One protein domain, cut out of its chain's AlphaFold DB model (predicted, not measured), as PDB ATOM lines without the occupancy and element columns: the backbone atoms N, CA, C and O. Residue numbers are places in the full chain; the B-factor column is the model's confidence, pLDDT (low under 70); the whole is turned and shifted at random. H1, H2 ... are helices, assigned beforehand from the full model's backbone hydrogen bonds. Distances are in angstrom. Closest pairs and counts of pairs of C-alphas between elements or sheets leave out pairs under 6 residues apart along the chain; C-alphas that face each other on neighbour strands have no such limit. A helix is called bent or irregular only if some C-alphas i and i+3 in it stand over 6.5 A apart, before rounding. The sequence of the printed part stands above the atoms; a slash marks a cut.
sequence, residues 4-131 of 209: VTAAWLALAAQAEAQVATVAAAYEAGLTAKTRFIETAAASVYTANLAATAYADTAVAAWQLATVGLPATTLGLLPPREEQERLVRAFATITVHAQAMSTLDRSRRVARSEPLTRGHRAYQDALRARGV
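AT A GLANCE: This is residues 4 to 131 of the 209 residues of an uncharacterized protein of Nocardioides sp (UniProt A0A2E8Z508). This is a long rod-shaped helical bundle: H1 and H2 form a hairpin, side by side, and the bent helix H4 packs over the pair, its arm H4a mainly beside H1 and its arm H4b passing on to H2. The shorter H3 packs on the first part of H2, and residues 68 to 81 fold back from the end of H2 to reach it. The printed part has 128 residues with four named helices, in the order H1, H2, H3, H4, and no named strand; the class is all helix. It is only just compact, close to loose, with a radius of gyration of the C-alphas of 16.6 A, and its C-alphas span 56 by 25 by 22 A.

IN THESE COORDINATES: H1 is residues 4 to 27, 34.2 A from first to last C-alpha, beginning with C-alpha 4 at (-24.728, 18.489, -22.706). H2, the longest helix, is residues 33 to 67, 50.9 A long, and ends with C-alpha 67 at (-16.056, 31.304, -10.655). H3 is residues 82 to 95, 20.3 A long. H4, residues 102 to 127, was assigned as one helix by its hydrogen bonds, but it is bent: C-alphas 111 and 114 are 6.5 A apart. Its arm H4a is residues 102 to 111, 14.2 A long, and its arm H4b is residues 114 to 127, 19.6 A long, with C-alpha 127 at (-8.660, 17.887, -15.775).

HOW THE PARTS SIT: H1, H2, H3, H4a and H4b form a bundle, a group of helices and arms that touch one another in part, and of 7 pairs that touch and have a tilt 4 are at a shallow tilt, a packing part aligned and part crossed. H1 and H2 are a hairpin and touch at a shallow tilt of 2 degrees, opposite ways; their closest C-alphas, of Val 19 and Ala 40, are 5.1 A apart. H4a touches H1 at a shallow tilt of 17 degrees, opposite ways, with the C-alphas of Ala 12 and Arg 111 closest at 4.6 A. H4a and H2 only just touch, with 3 pairs of C-alphas within 8 A; the closest are those of Val 44 and Ala 110, at 5.7 A. H4b touches residues 44 to 59 of H2, the same way, at a steep tilt of 37 degrees, only just beyond shallow; the C-alphas of Ala 55 and Tyr 122 are closest, at 4.6 A. H3 touches H2 at a steep tilt of 40 degrees, opposite ways, with the C-alphas of Ala 41 and Leu 86 closest at 5.1 A. H3 is apart from H1 and from H4b. In H1, H2, H3, H4a and H4b every O i to N i+4 pair is within hydrogen-bond range.

THE WHOLE: The C-alphas farthest apart, of Gly 29 and Gly 68, are 56.7 A from each other. The printed part has no cut. The link from H2 to H3 is long, with 14 residues. The mean pLDDT of the printed part is 95.5, and residues 97 to 98 are under 70.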
ATOM      1  N   VAL A   4     -25.868  19.149 -22.056       89.81
ATOM      2  CA  VAL A   4     -24.728  18.489 -22.706       89.81
ATOM      3  C   VAL A   4     -24.988  17.003 -22.997       89.81
ATOM      4  O   VAL A   4     -24.717  16.532 -24.099       89.81
ATOM      5  N   THR A   5     -25.604  16.261 -22.070       88.69
ATOM      6  CA  THR A   5     -25.945  14.848 -22.302       88.69
ATOM      7  C   THR A   5     -27.034  14.709 -23.366       88.69
ATOM      8  O   THR A   5     -27.003  13.761 -24.151       88.69
ATOM      9  N   ALA A   6     -27.982  15.648 -23.433       91.44
ATOM     10  CA  ALA A   6     -28.977  15.667 -24.503       91.44
ATOM     11  C   ALA A   6     -28.327  15.919 -25.876       91.44
ATOM     12  O   ALA A   6     -28.658  15.220 -26.835       91.44
ATOM     13  N   ALA A   7     -27.355  16.835 -25.954       93.94
ATOM     14  CA  ALA A   7     -26.589  17.089 -27.172       93.94
ATOM     15  C   ALA A   7     -25.805  15.846 -27.631       93.94
ATOM     16  O   ALA A   7     -25.888  15.464 -28.798       93.94
ATOM     17  N   TRP A   8     -25.114  15.150 -26.723       94.50
ATOM     18  CA  TRP A   8     -24.397  13.917 -27.073       94.50
ATOM     19  C   TRP A   8     -25.332  12.792 -27.528       94.50
ATOM     20  O   TRP A   8     -25.009  12.079 -28.476       94.50
ATOM     21  N   LEU A   9     -26.511  12.650 -26.914       93.75
ATOM     22  CA  LEU A   9     -27.527  11.690 -27.362       93.75
ATOM     23  C   LEU A   9     -28.042  12.005 -28.771       93.75
ATOM     24  O   LEU A   9     -28.264  11.078 -29.550       93.75
ATOM     25  N   ALA A  10     -28.213  13.284 -29.107       95.94
ATOM     26  CA  ALA A  10     -28.611  13.701 -30.448       95.94
ATOM     27  C   ALA A  10     -27.514  13.399 -31.485       95.94
ATOM     28  O   ALA A  10     -27.810  12.821 -32.529       95.94
ATOM     29  N   LEU A  11     -26.250  13.702 -31.167       96.81
ATOM     30  CA  LEU A  11     -25.100  13.370 -32.020       96.81
ATOM     31  C   LEU A  11     -24.971  11.858 -32.245       96.81
ATOM     32  O   LEU A  11     -24.790  11.413 -33.375       96.81
ATOM     33  N   ALA A  12     -25.125  11.064 -31.183       95.81
ATOM     34  CA  ALA A  12     -25.122   9.607 -31.259       95.81
ATOM     35  C   ALA A  12     -26.254   9.069 -32.144       95.81
ATOM     36  O   ALA A  12     -26.027   8.179 -32.958       95.81
ATOM     37  N   ALA A  13     -27.465   9.618 -32.020       96.69
ATOM     38  CA  ALA A  13     -28.596   9.225 -32.857       96.69
ATOM     39  C   ALA A  13     -28.378   9.583 -34.335       96.69
ATOM     40  O   ALA A  13     -28.720   8.798 -35.218       96.69
ATOM     41  N   GLN A  14     -27.777  10.742 -34.612       98.19
ATOM     42  CA  GLN A  14     -27.450  11.160 -35.971       98.19
ATOM     43  C   GLN A  14     -26.379  10.258 -36.600       98.19
ATOM     44  O   GLN A  14     -26.561   9.796 -37.726       98.19
ATOM     45  N   ALA A  15     -25.299   9.969 -35.867       98.12
ATOM     46  CA  ALA A  15     -24.256   9.050 -36.316       98.12
ATOM     47  C   ALA A  15     -24.820   7.640 -36.550       98.12
ATOM     48  O   ALA A  15     -24.540   7.031 -37.582       98.12
ATOM     49  N   GLU A  16     -25.663   7.142 -35.638       98.25
ATOM     50  CA  GLU A  16     -26.354   5.857 -35.785       98.25
ATOM     51  C   GLU A  16     -27.183   5.808 -37.074       98.25
ATOM     52  O   GLU A  16     -27.060   4.847 -37.831       98.25
ATOM     53  N   ALA A  17     -27.986   6.839 -37.352       98.31
ATOM     54  CA  ALA A  17     -28.816   6.898 -38.552       98.31
ATOM     55  C   ALA A  17     -27.974   6.914 -39.841       98.31
ATOM     56  O   ALA A  17     -28.248   6.141 -40.758       98.31
ATOM     57  N   GLN A  18     -26.919   7.735 -39.896       98.44
ATOM     58  CA  GLN A  18     -26.019   7.806 -41.054       98.44
ATOM     59  C   GLN A  18     -25.319   6.468 -41.307       98.44
ATOM     60  O   GLN A  18     -25.329   5.954 -42.426       98.44
ATOM     61  N   VAL A  19     -24.756   5.868 -40.258       98.56
ATOM     62  CA  VAL A  19     -24.078   4.573 -40.352       98.56
ATOM     63  C   VAL A  19     -25.055   3.463 -40.734       98.56
ATOM     64  O   VAL A  19     -24.702   2.614 -41.550       98.56
ATOM     65  N   ALA A  20     -26.285   3.477 -40.212       98.31
ATOM     66  CA  ALA A  20     -27.314   2.503 -40.568       98.31
ATOM     67  C   ALA A  20     -27.639   2.535 -42.068       98.31
ATOM     68  O   ALA A  20     -27.721   1.480 -42.694       98.31
ATOM     69  N   THR A  21     -27.762   3.724 -42.664       98.44
ATOM     70  CA  THR A  21     -27.996   3.868 -44.108       98.44
ATOM     71  C   THR A  21     -26.864   3.249 -44.931       98.44
ATOM     72  O   THR A  21     -27.126   2.487 -45.862       98.44
ATOM     73  N   VAL A  22     -25.603   3.528 -44.585       98.00
ATOM     74  CA  VAL A  22     -24.448   2.994 -45.332       98.00
ATOM     75  C   VAL A  22     -24.287   1.487 -45.107       98.00
ATOM     76  O   VAL A  22     -23.966   0.760 -46.046       98.00
ATOM     77  N   ALA A  23     -24.548   0.996 -43.893       97.75
ATOM     78  CA  ALA A  23     -24.499  -0.430 -43.581       97.75
ATOM     79  C   ALA A  23     -25.577  -1.223 -44.335       97.75
ATOM     80  O   ALA A  23     -25.269  -2.268 -44.900       97.75
ATOM     81  N   ALA A  24     -26.806  -0.704 -44.419       97.69
ATOM     82  CA  ALA A  24     -27.876  -1.332 -45.192       97.69
ATOM     83  C   ALA A  24     -27.535  -1.394 -46.690       97.69
ATOM     84  O   ALA A  24     -27.734  -2.424 -47.332       97.69
ATOM     85  N   ALA A  25     -26.953  -0.324 -47.247       98.19
ATOM     86  CA  ALA A  25     -26.467  -0.328 -48.627       98.19
ATOM     87  C   ALA A  25     -25.351  -1.364 -48.850       98.19
ATOM     88  O   ALA A  25     -25.286  -1.978 -49.913       98.19
ATOM     89  N   TYR A  26     -24.475  -1.569 -47.862       97.75
ATOM     90  CA  TYR A  26     -23.399  -2.559 -47.936       97.75
ATOM     91  C   TYR A  26     -23.942  -3.988 -47.912       97.75
ATOM     92  O   TYR A  26     -23.565  -4.793 -48.759       97.75
ATOM     93  N   GLU A  27     -24.868  -4.290 -47.002       96.00
ATOM     94  CA  GLU A  27     -25.510  -5.608 -46.927       96.00
ATOM     95  C   GLU A  27     -26.333  -5.929 -48.182       96.00
ATOM     96  O   GLU A  27     -26.363  -7.078 -48.617       96.00
ATOM     97  N   ALA A  28     -26.928  -4.914 -48.814       97.00
ATOM     98  CA  ALA A  28     -27.615  -5.046 -50.097       97.00
ATOM     99  C   ALA A  28     -26.665  -5.143 -51.314       97.00
ATOM    100  O   ALA A  28     -27.135  -5.240 -52.445       97.00
ATOM    101  N   GLY A  29     -25.342  -5.074 -51.120       97.62
ATOM    102  CA  GLY A  29     -24.352  -5.116 -52.203       97.62
ATOM    103  C   GLY A  29     -24.282  -3.846 -53.062       97.62
ATOM    104  O   GLY A  29     -23.650  -3.850 -54.115       97.62
ATOM    105  N   LEU A  30     -24.904  -2.748 -52.621       98.19
ATOM    106  CA  LEU A  30     -24.974  -1.472 -53.347       98.19
ATOM    107  C   LEU A  30     -23.751  -0.571 -53.112       98.19
ATOM    108  O   LEU A  30     -23.578   0.434 -53.801       98.19
ATOM    109  N   THR A  31     -22.902  -0.895 -52.135       97.81
ATOM    110  CA  THR A  31     -21.642  -0.181 -51.884       97.81
ATOM    111  C   THR A  31     -20.507  -1.154 -51.595       97.81
ATOM    112  O   THR A  31     -20.700  -2.211 -50.995       97.81
ATOM    113  N   ALA A  32     -19.297  -0.784 -52.011       97.88
ATOM    114  CA  ALA A  32     -18.101  -1.568 -51.747       97.88
ATOM    115  C   ALA A  32     -17.735  -1.550 -50.254       97.88
ATOM    116  O   ALA A  32     -17.909  -0.543 -49.563       97.88
ATOM    117  N   LYS A  33     -17.125  -2.645 -49.787       97.31
ATOM    118  CA  LYS A  33     -16.648  -2.817 -48.407       97.31
ATOM    119  C   LYS A  33     -15.808  -1.636 -47.907       97.31
ATOM    120  O   LYS A  33     -16.082  -1.102 -46.837       97.31
ATOM    121  N   THR A  34     -14.812  -1.211 -48.684       98.06
ATOM    122  CA  THR A  34     -13.919  -0.095 -48.325       98.06
ATOM    123  C   THR A  34     -14.697   1.201 -48.121       98.06
ATOM    124  O   THR A  34     -14.542   1.861 -47.099       98.06
ATOM    125  N   ARG A  35     -15.625   1.507 -49.037       98.25
ATOM    126  CA  ARG A  35     -16.457   2.713 -48.963       98.25
ATOM    127  C   ARG A  35     -17.377   2.699 -47.746       98.25
ATOM    128  O   ARG A  35     -17.558   3.741 -47.119       98.25
ATOM    129  N   PHE A  36     -17.942   1.541 -47.402       98.31
ATOM    130  CA  PHE A  36     -18.703   1.378 -46.164       98.31
ATOM    131  C   PHE A  36     -17.850   1.705 -44.932       98.31
ATOM    132  O   PHE A  36     -18.249   2.555 -44.138       98.31
ATOM    133  N   ILE A  37     -16.670   1.088 -44.809       98.50
ATOM    134  CA  ILE A  37     -15.767   1.271 -43.662       98.50
ATOM    135  C   ILE A  37     -15.383   2.745 -43.497       98.50
ATOM    136  O   ILE A  37     -15.528   3.300 -42.409       98.50
ATOM    137  N   GLU A  38     -14.928   3.391 -44.571       98.19
ATOM    138  CA  GLU A  38     -14.473   4.785 -44.544       98.19
ATOM    139  C   GLU A  38     -15.610   5.753 -44.213       98.19
ATOM    140  O   GLU A  38     -15.460   6.617 -43.347       98.19
ATOM    141  N   THR A  39     -16.773   5.585 -44.852       98.44
ATOM    142  CA  THR A  39     -17.919   6.481 -44.638       98.44
ATOM    143  C   THR A  39     -18.477   6.321 -43.223       98.44
ATOM    144  O   THR A  39     -18.781   7.315 -42.558       98.44
ATOM    145  N   ALA A  40     -18.584   5.084 -42.726       98.50
ATOM    146  CA  ALA A  40     -19.068   4.824 -41.376       98.50
ATOM    147  C   ALA A  40     -18.112   5.385 -40.311       98.50
ATOM    148  O   ALA A  40     -18.551   6.100 -39.407       98.50
ATOM    149  N   ALA A  41     -16.804   5.149 -40.460       98.44
ATOM    150  CA  ALA A  41     -15.787   5.698 -39.566       98.44
ATOM    151  C   ALA A  41     -15.790   7.235 -39.560       98.44
ATOM    152  O   ALA A  41     -15.766   7.839 -38.489       98.44
ATOM    153  N   ALA A  42     -15.881   7.874 -40.732       98.25
ATOM    154  CA  ALA A  42     -15.931   9.333 -40.849       98.25
ATOM    155  C   ALA A  42     -17.184   9.938 -40.191       98.25
ATOM    156  O   ALA A  42     -17.100  10.988 -39.550       98.25
ATOM    157  N   SER A  43     -18.331   9.261 -40.304       98.19
ATOM    158  CA  SER A  43     -19.594   9.700 -39.695       98.19
ATOM    159  C   SER A  43     -19.487   9.718 -38.167       98.19
ATOM    160  O   SER A  43     -19.804  10.718 -37.523       98.19
ATOM    161  N   VAL A  44     -18.944   8.644 -37.582       98.31
ATOM    162  CA  VAL A  44     -18.707   8.559 -36.132       98.31
ATOM    163  C   VAL A  44     -17.636   9.555 -35.681       98.31
ATOM    164  O   VAL A  44     -17.834  10.253 -34.691       98.31
ATOM    165  N   TYR A  45     -16.534   9.691 -36.421       98.31
ATOM    166  CA  TYR A  45     -15.471  10.638 -36.079       98.31
ATOM    167  C   TYR A  45     -15.967  12.093 -36.064       98.31
ATOM    168  O   TYR A  45     -15.633  12.858 -35.160       98.31
ATOM    169  N   THR A  46     -16.834  12.464 -37.009       98.25
ATOM    170  CA  THR A  46     -17.469  13.792 -37.046       98.25
ATOM    171  C   THR A  46     -18.336  14.036 -35.808       98.25
ATOM    172  O   THR A  46     -18.264  15.104 -35.198       98.25
ATOM    173  N   ALA A  47     -19.111  13.036 -35.382       98.00
ATOM    174  CA  ALA A  47     -19.882  13.122 -34.145       98.00
ATOM    175  C   ALA A  47     -18.977  13.216 -32.902       98.00
ATOM    176  O   ALA A  47     -19.280  13.972 -31.981       98.00
ATOM    177  N   ASN A  48     -17.835  12.523 -32.898       98.06
ATOM    178  CA  ASN A  48     -16.850  12.564 -31.816       98.06
ATOM    179  C   ASN A  48     -16.159  13.938 -31.704       98.06
ATOM    180  O   ASN A  48     -15.952  14.438 -30.592       98.06
ATOM    181  N   LEU A  49     -15.864  14.589 -32.835       98.25
ATOM    182  CA  LEU A  49     -15.390  15.977 -32.879       98.25
ATOM    183  C   LEU A  49     -16.414  16.927 -32.247       98.25
ATOM    184  O   LEU A  49     -16.077  17.690 -31.340       98.25
ATOM    185  N   ALA A  50     -17.676  16.836 -32.671       98.06
ATOM    186  CA  ALA A  50     -18.747  17.665 -32.127       98.06
ATOM    187  C   ALA A  50     -18.955  17.413 -30.624       98.06
ATOM    188  O   ALA A  50     -19.026  18.362 -29.846       98.06
ATOM    189  N   ALA A  51     -18.984  16.149 -30.189       97.25
ATOM    190  CA  ALA A  51     -19.137  15.786 -28.783       97.25
ATOM    191  C   ALA A  51     -18.013  16.376 -27.914       97.25
ATOM    192  O   ALA A  51     -18.285  16.872 -26.818       97.25
ATOM    193  N   THR A  52     -16.780  16.391 -28.434       98.06
ATOM    194  CA  THR A  52     -15.610  16.993 -27.778       98.06
ATOM    195  C   THR A  52     -15.736  18.514 -27.662       98.06
ATOM    196  O   THR A  52     -15.511  19.070 -26.586       98.06
ATOM    197  N   ALA A  53     -16.170  19.196 -28.724       97.38
ATOM    198  CA  ALA A  53     -16.393  20.642 -28.695       97.38
ATOM    199  C   ALA A  53     -17.517  21.045 -27.719       97.38
ATOM    200  O   ALA A  53     -17.378  22.014 -26.965       97.38
ATOM    201  N   TYR A  54     -18.614  20.277 -27.683       97.06
ATOM    202  CA  TYR A  54     -19.696  20.477 -26.713       97.06
ATOM    203  C   TYR A  54     -19.225  20.256 -25.276       97.06
ATOM    204  O   TYR A  54     -19.581  21.041 -24.401       97.06
ATOM    205  N   ALA A  55     -18.412  19.226 -25.031       97.19
ATOM    206  CA  ALA A  55     -17.827  18.967 -23.721       97.19
ATOM    207  C   ALA A  55     -16.999  20.159 -23.215       97.19
ATOM    208  O   ALA A  55     -17.245  20.655 -22.116       97.19
ATOM    209  N   ASP A  56     -16.063  20.657 -24.024       97.75
ATOM    210  CA  ASP A  56     -15.203  21.783 -23.646       97.75
ATOM    211  C   ASP A  56     -16.007  23.074 -23.418       97.75
ATOM    212  O   ASP A  56     -15.805  23.774 -22.424       97.75
ATOM    213  N   THR A  57     -16.998  23.340 -24.275       97.12
ATOM    214  CA  THR A  57     -17.919  24.478 -24.112       97.12
ATOM    215  C   THR A  57     -18.733  24.365 -22.823       97.12
ATOM    216  O   THR A  57     -18.857  25.337 -22.079       97.12
ATOM    217  N   ALA A  58     -19.253  23.176 -22.516       96.81
ATOM    218  CA  ALA A  58     -20.029  22.936 -21.305       96.81
ATOM    219  C   ALA A  58     -19.186  23.130 -20.035       96.81
ATOM    220  O   ALA A  58     -19.674  23.698 -19.057       96.81
ATOM    221  N   VAL A  59     -17.916  22.710 -20.041       97.44
ATOM    222  CA  VAL A  59     -17.011  22.949 -18.909       97.44
ATOM    223  C   VAL A  59     -16.634  24.428 -18.791       97.44
ATOM    224  O   VAL A  59     -16.608  24.951 -17.678       97.44
ATOM    225  N   ALA A  60     -16.397  25.133 -19.902       97.25
ATOM    226  CA  ALA A  60     -16.161  26.579 -19.880       97.25
ATOM    227  C   ALA A  60     -17.358  27.341 -19.279       97.25
ATOM    228  O   ALA A  60     -17.179  28.203 -18.418       97.25
ATOM    229  N   ALA A  61     -18.583  26.974 -19.673       96.88
ATOM    230  CA  ALA A  61     -19.811  27.544 -19.126       96.88
ATOM    231  C   ALA A  61     -19.977  27.231 -17.629       96.88
ATOM    232  O   ALA A  61     -20.310  28.120 -16.845       96.88
ATOM    233  N   TRP A  62     -19.687  25.995 -17.212       96.62
ATOM    234  CA  TRP A  62     -19.689  25.618 -15.797       96.62
ATOM    235  C   TRP A  62     -18.664  26.424 -14.984       96.62
ATOM    236  O   TRP A  62     -18.996  26.916 -13.902       96.62
ATOM    237  N   GLN A  63     -17.447  26.617 -15.500       96.88
ATOM    238  CA  GLN A  63     -16.427  27.432 -14.838       96.88
ATOM    239  C   GLN A  63     -16.884  28.887 -14.710       96.88
ATOM    240  O   GLN A  63     -16.734  29.463 -13.637       96.88
ATOM    241  N   LEU A  64     -17.477  29.472 -15.757       96.62
ATOM    242  CA  LEU A  64     -18.055  30.816 -15.685       96.62
ATOM    243  C   LEU A  64     -19.124  30.900 -14.588       96.62
ATOM    244  O   LEU A  64     -19.055  31.795 -13.749       96.62
ATOM    245  N   ALA A  65     -20.065  29.955 -14.558       96.06
ATOM    246  CA  ALA A  65     -21.124  29.920 -13.552       96.06
ATOM    247  C   ALA A  65     -20.584  29.746 -12.119       96.06
ATOM    248  O   ALA A  65     -21.149  30.297 -11.181       96.06
ATOM    249  N   THR A  66     -19.483  29.009 -11.951       95.69
ATOM    250  CA  THR A  66     -18.900  28.700 -10.633       95.69
ATOM    251  C   THR A  66     -17.959  29.798 -10.131       95.69
ATOM    252  O   THR A  66     -17.974  30.157  -8.957       95.69
ATOM    253  N   VAL A  67     -17.113  30.340 -11.009       96.19
ATOM    254  CA  VAL A  67     -16.056  31.304 -10.655       96.19
ATOM    255  C   VAL A  67     -16.548  32.750 -10.774       96.19
ATOM    256  O   VAL A  67     -16.064  33.624 -10.045       96.19
ATOM    257  N   GLY A  68     -17.511  33.009 -11.665       95.94
ATOM    258  CA  GLY A  68     -18.037  34.342 -11.976       95.94
ATOM    259  C   GLY A  68     -17.184  35.136 -12.971       95.94
ATOM    260  O   GLY A  68     -17.363  36.343 -13.111       95.94
ATOM    261  N   LEU A  69     -16.234  34.484 -13.650       92.12
ATOM    262  CA  LEU A  69     -15.347  35.106 -14.633       92.12
ATOM    263  C   LEU A  69     -15.402  34.354 -15.971       92.12
ATOM    264  O   LEU A  69     -15.464  33.124 -15.963       92.12
ATOM    265  N   PRO A  70     -15.344  35.058 -17.121       92.88
ATOM    266  CA  PRO A  70     -15.322  34.418 -18.432       92.88
ATOM    267  C   PRO A  70     -14.191  33.395 -18.558       92.88
ATOM    268  O   PRO A  70     -13.032  33.694 -18.261       92.88
ATOM    269  N   ALA A  71     -14.534  32.204 -19.040       93.75
ATOM    270  CA  ALA A  71     -13.595  31.159 -19.419       93.75
ATOM    271  C   ALA A  71     -13.729  30.893 -20.921       93.75
ATOM    272  O   ALA A  71     -14.840  30.845 -21.448       93.75
ATOM    273  N   THR A  72     -12.605  30.728 -21.612       94.44
ATOM    274  CA  THR A  72     -12.600  30.314 -23.015       94.44
ATOM    275  C   THR A  72     -12.688  28.794 -23.117       94.44
ATOM    276  O   THR A  72     -12.370  28.060 -22.171       94.44
ATOM    277  N   THR A  73     -13.100  28.314 -24.284       96.88
ATOM    278  CA  THR A  73     -12.848  26.932 -24.682       96.88
ATOM    279  C   THR A  73     -11.337  26.711 -24.832       96.88
ATOM    280  O   THR A  73     -10.581  27.647 -25.105       96.88
ATOM    281  N   LEU A  74     -10.892  25.481 -24.593       96.62
ATOM    282  CA  LEU A  74      -9.512  25.032 -24.780       96.62
ATOM    283  C   LEU A  74      -9.249  24.538 -26.208       96.62
ATOM    284  O   LEU A  74      -8.094  24.350 -26.580       96.62
ATOM    285  N   GLY A  75     -10.302  24.316 -27.002       96.50
ATOM    286  CA  GLY A  75     -10.180  23.794 -28.361       96.50
ATOM    287  C   GLY A  75      -9.763  22.325 -28.372       96.50
ATOM    288  O   GLY A  75      -8.939  21.926 -29.192       96.50
ATOM    289  N   LEU A  76     -10.293  21.532 -27.435       95.75
ATOM    290  CA  LEU A  76      -9.975  20.107 -27.352       95.75
ATOM    291  C   LEU A  76     -10.368  19.379 -28.640       95.75
ATOM    292  O   LEU A  76     -11.427  19.625 -29.222       95.75
ATOM    293  N   LEU A  77      -9.526  18.430 -29.037       95.25
ATOM    294  CA  LEU A  77      -9.762  17.544 -30.169       95.25
ATOM    295  C   LEU A  77      -9.683  16.084 -29.705       95.25
ATOM    296  O   LEU A  77      -8.942  15.779 -28.765       95.25
ATOM    297  N   PRO A  78     -10.416  15.167 -30.356       94.31
ATOM    298  CA  PRO A  78     -10.160  13.740 -30.225       94.31
ATOM    299  C   PRO A  78      -8.685  13.405 -30.544       94.31
ATOM    300  O   PRO A  78      -8.101  14.057 -31.416       94.31
ATOM    301  N   PRO A  79      -8.078  12.392 -29.892       93.50
ATOM    302  CA  PRO A  79      -6.769  11.854 -30.254       93.50
ATOM    303  C   PRO A  79      -6.653  11.562 -31.751       93.50
ATOM    304  O   PRO A  79      -7.621  11.146 -32.396       93.50
ATOM    305  N   ARG A  80      -5.454  11.752 -32.307       90.00
ATOM    306  CA  ARG A  80      -5.210  11.612 -33.753       90.00
ATOM    307  C   ARG A  80      -5.499  10.196 -34.244       90.00
ATOM    308  O   ARG A  80      -6.019  10.004 -35.336       90.00
ATOM    309  N   GLU A  81      -5.230   9.214 -33.398       95.69
ATOM    310  CA  GLU A  81      -5.377   7.789 -33.672       95.69
ATOM    311  C   GLU A  81      -6.849   7.332 -33.633       95.69
ATOM    312  O   GLU A  81      -7.164   6.190 -33.977       95.69
ATOM    313  N   GLU A  82      -7.776   8.200 -33.205       95.62
ATOM    314  CA  GLU A  82      -9.181   7.838 -33.015       95.62
ATOM    315  C   GLU A  82      -9.874   7.497 -34.340       95.62
ATOM    316  O   GLU A  82     -10.632   6.525 -34.398       95.62
ATOM    317  N   GLN A  83      -9.565   8.222 -35.420       96.06
ATOM    318  CA  GLN A  83     -10.102   7.925 -36.749       96.06
ATOM    319  C   GLN A  83      -9.626   6.556 -37.253       96.06
ATOM    320  O   GLN A  83     -10.431   5.750 -37.721       96.06
ATOM    321  N   GLU A  84      -8.337   6.251 -37.108       97.25
ATOM    322  CA  GLU A  84      -7.782   4.959 -37.518       97.25
ATOM    323  C   GLU A  84      -8.376   3.802 -36.710       97.25
ATOM    324  O   GLU A  84      -8.663   2.732 -37.252       97.25
ATOM    325  N   ARG A  85      -8.601   4.009 -35.405       97.88
ATOM    326  CA  ARG A  85      -9.275   3.027 -34.550       97.88
ATOM    327  C   ARG A  85     -10.703   2.765 -35.029       97.88
ATOM    328  O   ARG A  85     -11.109   1.606 -35.055       97.88
ATOM    329  N   LEU A  86     -11.442   3.800 -35.433       98.12
ATOM    330  CA  LEU A  86     -12.793   3.647 -35.985       98.12
ATOM    331  C   LEU A  86     -12.776   2.879 -37.313       98.12
ATOM    332  O   LEU A  86     -13.577   1.963 -37.489       98.12
ATOM    333  N   VAL A  87     -11.827   3.171 -38.209       98.25
ATOM    334  CA  VAL A  87     -11.633   2.403 -39.453       98.25
ATOM    335  C   VAL A  87     -11.385   0.925 -39.144       98.25
ATOM    336  O   VAL A  87     -12.052   0.057 -39.710       98.25
ATOM    337  N   ARG A  88     -10.488   0.620 -38.195       97.88
ATOM    338  CA  ARG A  88     -10.238  -0.761 -37.750       97.88
ATOM    339  C   ARG A  88     -11.491  -1.408 -37.161       97.88
ATOM    340  O   ARG A  88     -11.789  -2.545 -37.509       97.88
ATOM    341  N   ALA A  89     -12.252  -0.692 -36.333       96.94
ATOM    342  CA  ALA A  89     -13.482  -1.208 -35.736       96.94
ATOM    343  C   ALA A  89     -14.512  -1.616 -36.801       96.94
ATOM    344  O   ALA A  89     -15.030  -2.735 -36.764       96.94
ATOM    345  N   PHE A  90     -14.767  -0.761 -37.798       97.62
ATOM    346  CA  PHE A  90     -15.682  -1.092 -38.892       97.62
ATOM    347  C   PHE A  90     -15.134  -2.196 -39.804       97.62
ATOM    348  O   PHE A  90     -15.895  -3.070 -40.222       97.62
ATOM    349  N   ALA A  91     -13.820  -2.247 -40.042       97.12
ATOM    350  CA  ALA A  91     -13.199  -3.370 -40.740       97.12
ATOM    351  C   ALA A  91     -13.432  -4.698 -39.996       97.12
ATOM    352  O   ALA A  91     -13.863  -5.674 -40.608       97.12
ATOM    353  N   THR A  92     -13.251  -4.733 -38.675       96.12
ATOM    354  CA  THR A  92     -13.530  -5.918 -37.848       96.12
ATOM    355  C   THR A  92     -15.001  -6.331 -37.916       96.12
ATOM    356  O   THR A  92     -15.292  -7.521 -38.047       96.12
ATOM    357  N   ILE A  93     -15.941  -5.376 -37.895       94.94
ATOM    358  CA  ILE A  93     -17.379  -5.673 -38.016       94.94
ATOM    359  C   ILE A  93     -17.671  -6.455 -39.302       94.94
ATOM    360  O   ILE A  93     -18.355  -7.475 -39.242       94.94
ATOM    361  N   THR A  94     -17.109  -6.032 -40.439       92.75
ATOM    362  CA  THR A  94     -17.352  -6.699 -41.734       92.75
ATOM    363  C   THR A  94     -16.797  -8.121 -41.833       92.75
ATOM    364  O   THR A  94     -17.211  -8.867 -42.715       92.75
ATOM    365  N   VAL A  95     -15.842  -8.497 -40.978       89.94
ATOM    366  CA  VAL A  95     -15.215  -9.832 -40.987       89.94
ATOM    367  C   VAL A  95     -15.991 -10.823 -40.112       89.94
ATOM    368  O   VAL A  95     -16.019 -12.013 -40.410       89.94
ATOM    369  N   HIS A  96     -16.666 -10.353 -39.058       81.06
ATOM    370  CA  HIS A  96     -17.250 -11.211 -38.020       81.06
ATOM    371  C   HIS A  96     -18.788 -11.193 -37.968       81.06
ATOM    372  O   HIS A  96     -19.372 -11.249 -36.885       81.06
ATOM    373  N   ALA A  97     -19.473 -11.159 -39.113       69.25
ATOM    374  CA  ALA A  97     -20.940 -11.055 -39.197       69.25
ATOM    375  C   ALA A  97     -21.736 -12.305 -38.731       69.25
ATOM    376  O   ALA A  97     -22.947 -12.370 -38.909       69.25
ATOM    377  N   GLN A  98     -21.097 -13.307 -38.118       67.75
ATOM    378  CA  GLN A  98     -21.674 -14.648 -37.928       67.75
ATOM    379  C   GLN A  98     -22.797 -14.747 -36.875       67.75
ATOM    380  O   GLN A  98     -23.603 -15.665 -36.947       67.75
ATOM    381  N   ALA A  99     -22.871 -13.820 -35.911       72.06
ATOM    382  CA  ALA A  99     -23.879 -13.854 -34.831       72.06
ATOM    383  C   ALA A  99     -24.833 -12.645 -34.807       72.06
ATOM    384  O   ALA A  99     -25.810 -12.633 -34.069       72.06
ATOM    385  N   MET A 100     -24.516 -11.589 -35.557       84.25
ATOM    386  CA  MET A 100     -25.301 -10.353 -35.627       84.25
ATOM    387  C   MET A 100     -24.921  -9.639 -36.919       84.25
ATOM    388  O   MET A 100     -23.729  -9.613 -37.249       84.25
ATOM    389  N   SER A 101     -25.919  -9.060 -37.593       91.62
ATOM    390  CA  SER A 101     -25.763  -8.349 -38.865       91.62
ATOM    391  C   SER A 101     -24.692  -7.251 -38.785       91.62
ATOM    392  O   SER A 101     -24.391  -6.708 -37.711       91.62
ATOM    393  N   THR A 102     -24.100  -6.916 -39.933       93.81
ATOM    394  CA  THR A 102     -23.188  -5.769 -40.039       93.81
ATOM    395  C   THR A 102     -23.933  -4.493 -39.670       93.81
ATOM    396  O   THR A 102     -23.381  -3.660 -38.948       93.81
ATOM    397  N   LEU A 103     -25.198  -4.370 -40.078       95.56
ATOM    398  CA  LEU A 103     -26.082  -3.264 -39.725       95.56
ATOM    399  C   LEU A 103     -26.202  -3.066 -38.207       95.56
ATOM    400  O   LEU A 103     -25.875  -1.991 -37.703       95.56
ATOM    401  N   ASP A 104     -26.610  -4.089 -37.459       94.38
ATOM    402  CA  ASP A 104     -26.867  -3.964 -36.020       94.38
ATOM    403  C   ASP A 104     -25.590  -3.678 -35.224       94.38
ATOM    404  O   ASP A 104     -25.585  -2.841 -34.315       94.38
ATOM    405  N   ARG A 105     -24.471  -4.321 -35.589       94.12
ATOM    406  CA  ARG A 105     -23.158  -4.036 -34.984       94.12
ATOM    407  C   ARG A 105     -22.727  -2.598 -35.234       94.12
ATOM    408  O   ARG A 105     -22.268  -1.924 -34.313       94.12
ATOM    409  N   SER A 106     -22.909  -2.127 -36.464       96.50
ATOM    410  CA  SER A 106     -22.532  -0.773 -36.868       96.50
ATOM    411  C   SER A 106     -23.360   0.279 -36.139       96.50
ATOM    412  O   SER A 106     -22.799   1.262 -35.660       96.50
ATOM    413  N   ARG A 107     -24.666   0.040 -35.958       96.31
ATOM    414  CA  ARG A 107     -25.545   0.905 -35.157       96.31
ATOM    415  C   ARG A 107     -25.087   1.008 -33.708       96.31
ATOM    416  O   ARG A 107     -25.019   2.109 -33.168       96.31
ATOM    417  N   ARG A 108     -24.740  -0.123 -33.084       94.12
ATOM    418  CA  ARG A 108     -24.253  -0.143 -31.695       94.12
ATOM    419  C   ARG A 108     -22.998   0.709 -31.532       94.12
ATOM    420  O   ARG A 108     -22.990   1.568 -30.656       94.12
ATOM    421  N   VAL A 109     -21.998   0.516 -32.396       95.44
ATOM    422  CA  VAL A 109     -20.757   1.310 -32.377       95.44
ATOM    423  C   VAL A 109     -21.055   2.787 -32.622       95.44
ATOM    424  O   VAL A 109     -20.674   3.630 -31.818       95.44
ATOM    425  N   ALA A 110     -21.803   3.113 -33.677       97.12
ATOM    426  CA  ALA A 110     -22.112   4.497 -34.028       97.12
ATOM    427  C   ALA A 110     -22.878   5.251 -32.933       97.12
ATOM    428  O   ALA A 110     -22.713   6.459 -32.782       97.12
ATOM    429  N   ARG A 111     -23.682   4.537 -32.140       95.00
ATOM    430  CA  ARG A 111     -24.401   5.102 -31.001       95.00
ATOM    431  C   ARG A 111     -23.520   5.258 -29.760       95.00
ATOM    432  O   ARG A 111     -23.641   6.258 -29.059       95.00
ATOM    433  N   SER A 112     -22.691   4.268 -29.430       94.44
ATOM    434  CA  SER A 112     -21.895   4.298 -28.195       94.44
ATOM    435  C   SER A 112     -20.711   5.254 -28.280       94.44
ATOM    436  O   SER A 112     -20.402   5.932 -27.304       94.44
ATOM    437  N   GLU A 113     -20.060   5.324 -29.441       95.75
ATOM    438  CA  GLU A 113     -18.804   6.056 -29.619       95.75
ATOM    439  C   GLU A 113     -18.916   7.558 -29.292       95.75
ATOM    440  O   GLU A 113     -18.120   8.030 -28.475       95.75
ATOM    441  N   PRO A 114     -19.924   8.310 -29.782       95.94
ATOM    442  CA  PRO A 114     -20.047   9.731 -29.448       95.94
ATOM    443  C   PRO A 114     -20.380   9.989 -27.978       95.94
ATOM    444  O   PRO A 114     -19.964  11.007 -27.426       95.94
ATOM    445  N   LEU A 115     -21.096   9.067 -27.324       94.00
ATOM    446  CA  LEU A 115     -21.413   9.171 -25.897       94.00
ATOM    447  C   LEU A 115     -20.149   9.003 -25.052       94.00
ATOM    448  O   LEU A 115     -19.830   9.873 -24.242       94.00
ATOM    449  N   THR A 116     -19.397   7.930 -25.304       94.19
ATOM    450  CA  THR A 116     -18.119   7.671 -24.632       94.19
ATOM    451  C   THR A 116     -17.117   8.790 -24.887       94.19
ATOM    452  O   THR A 116     -16.461   9.263 -23.957       94.19
ATOM    453  N   ARG A 117     -17.021   9.279 -26.129       96.25
ATOM    454  CA  ARG A 117     -16.165  10.425 -26.452       96.25
ATOM    455  C   ARG A 117     -16.584  11.672 -25.680       96.25
ATOM    456  O   ARG A 117     -15.714  12.351 -25.143       96.25
ATOM    457  N   GLY A 118     -17.882  11.971 -25.613       95.62
ATOM    458  CA  GLY A 118     -18.414  13.108 -24.864       95.62
ATOM    459  C   GLY A 118     -18.012  13.073 -23.390       95.62
ATOM    460  O   GLY A 118     -17.471  14.056 -22.883       95.62
ATOM    461  N   HIS A 119     -18.180  11.927 -22.721       95.38
ATOM    462  CA  HIS A 119     -17.771  11.757 -21.322       95.38
ATOM    463  C   HIS A 119     -16.265  11.936 -21.123       95.38
ATOM    464  O   HIS A 119     -15.858  12.715 -20.259       95.38
ATOM    465  N   ARG A 120     -15.438  11.291 -21.958       95.75
ATOM    466  CA  ARG A 120     -13.974  11.430 -21.900       95.75
ATOM    467  C   ARG A 120     -13.532  12.872 -22.116       95.75
ATOM    468  O   ARG A 120     -12.788  13.406 -21.308       95.75
ATOM    469  N   ALA A 121     -14.055  13.534 -23.146       97.12
ATOM    470  CA  ALA A 121     -13.731  14.927 -23.433       97.12
ATOM    471  C   ALA A 121     -14.174  15.883 -22.315       97.12
ATOM    472  O   ALA A 121     -13.482  16.856 -22.026       97.12
ATOM    473  N   TYR A 122     -15.315  15.615 -21.672       97.31
ATOM    474  CA  TYR A 122     -15.785  16.410 -20.539       97.31
ATOM    475  C   TYR A 122     -14.845  16.248 -19.342       97.31
ATOM    476  O   TYR A 122     -14.447  17.238 -18.735       97.31
ATOM    477  N   GLN A 123     -14.404  15.020 -19.061       97.19
ATOM    478  CA  GLN A 123     -13.396  14.749 -18.038       97.19
ATOM    479  C   GLN A 123     -12.034  15.384 -18.373       97.19
ATOM    480  O   GLN A 123     -11.438  16.032 -17.513       97.19
ATOM    481  N   ASP A 124     -11.571  15.292 -19.622       97.31
ATOM    482  CA  ASP A 124     -10.338  15.935 -20.097       97.31
ATOM    483  C   ASP A 124     -10.395  17.459 -19.908       97.31
ATOM    484  O   ASP A 124      -9.442  18.070 -19.421       97.31
ATOM    485  N   ALA A 125     -11.536  18.076 -20.228       97.69
ATOM    486  CA  ALA A 125     -11.767  19.506 -20.055       97.69
ATOM    487  C   ALA A 125     -11.771  19.942 -18.582       97.69
ATOM    488  O   ALA A 125     -11.312  21.049 -18.284       97.69
ATOM    489  N   LEU A 126     -12.270  19.100 -17.671       97.81
ATOM    490  CA  LEU A 126     -12.198  19.331 -16.225       97.81
ATOM    491  C   LEU A 126     -10.766  19.194 -15.708       97.81
ATOM    492  O   LEU A 126     -10.284  20.077 -14.993       97.81
ATOM    493  N   ARG A 127     -10.063  18.136 -16.126       97.19
ATOM    494  CA  ARG A 127      -8.660  17.887 -15.775       97.19
ATOM    495  C   ARG A 127      -7.765  19.044 -16.208       97.19
ATOM    496  O   ARG A 127      -6.988  19.555 -15.407       97.19
ATOM    497  N   ALA A 128      -7.932  19.527 -17.439       96.88
ATOM    498  CA  ALA A 128      -7.178  20.661 -17.972       96.88
ATOM    499  C   ALA A 128      -7.440  21.983 -17.220       96.88
ATOM    500  O   ALA A 128      -6.627  22.902 -17.281       96.88
ATOM    501  N   ARG A 129      -8.553  22.078 -16.480       95.88
ATOM    502  CA  ARG A 129      -8.905  23.221 -15.618       95.88
ATOM    503  C   ARG A 129      -8.572  22.987 -14.141       95.88
ATOM    504  O   ARG A 129      -8.990  23.762 -13.281       95.88
ATOM    505  N   GLY A 130      -7.817  21.931 -13.838       96.25
ATOM    506  CA  GLY A 130      -7.341  21.627 -12.491       96.25
ATOM    507  C   GLY A 130      -8.443  21.220 -11.517       96.25
ATOM    508  O   GLY A 130      -8.278  21.418 -10.317       96.25
ATOM    509  N   VAL A 131      -9.570  20.704 -12.015       97.69
ATOM    510  CA  VAL A 131     -10.590  20.074 -11.168       97.69
ATOM    511  C   VAL A 131     -10.065  18.709 -10.728       97.69
ATOM    512  O   VAL A 131      -9.629  17.911 -11.554       97.69
TER     513      VAL A 131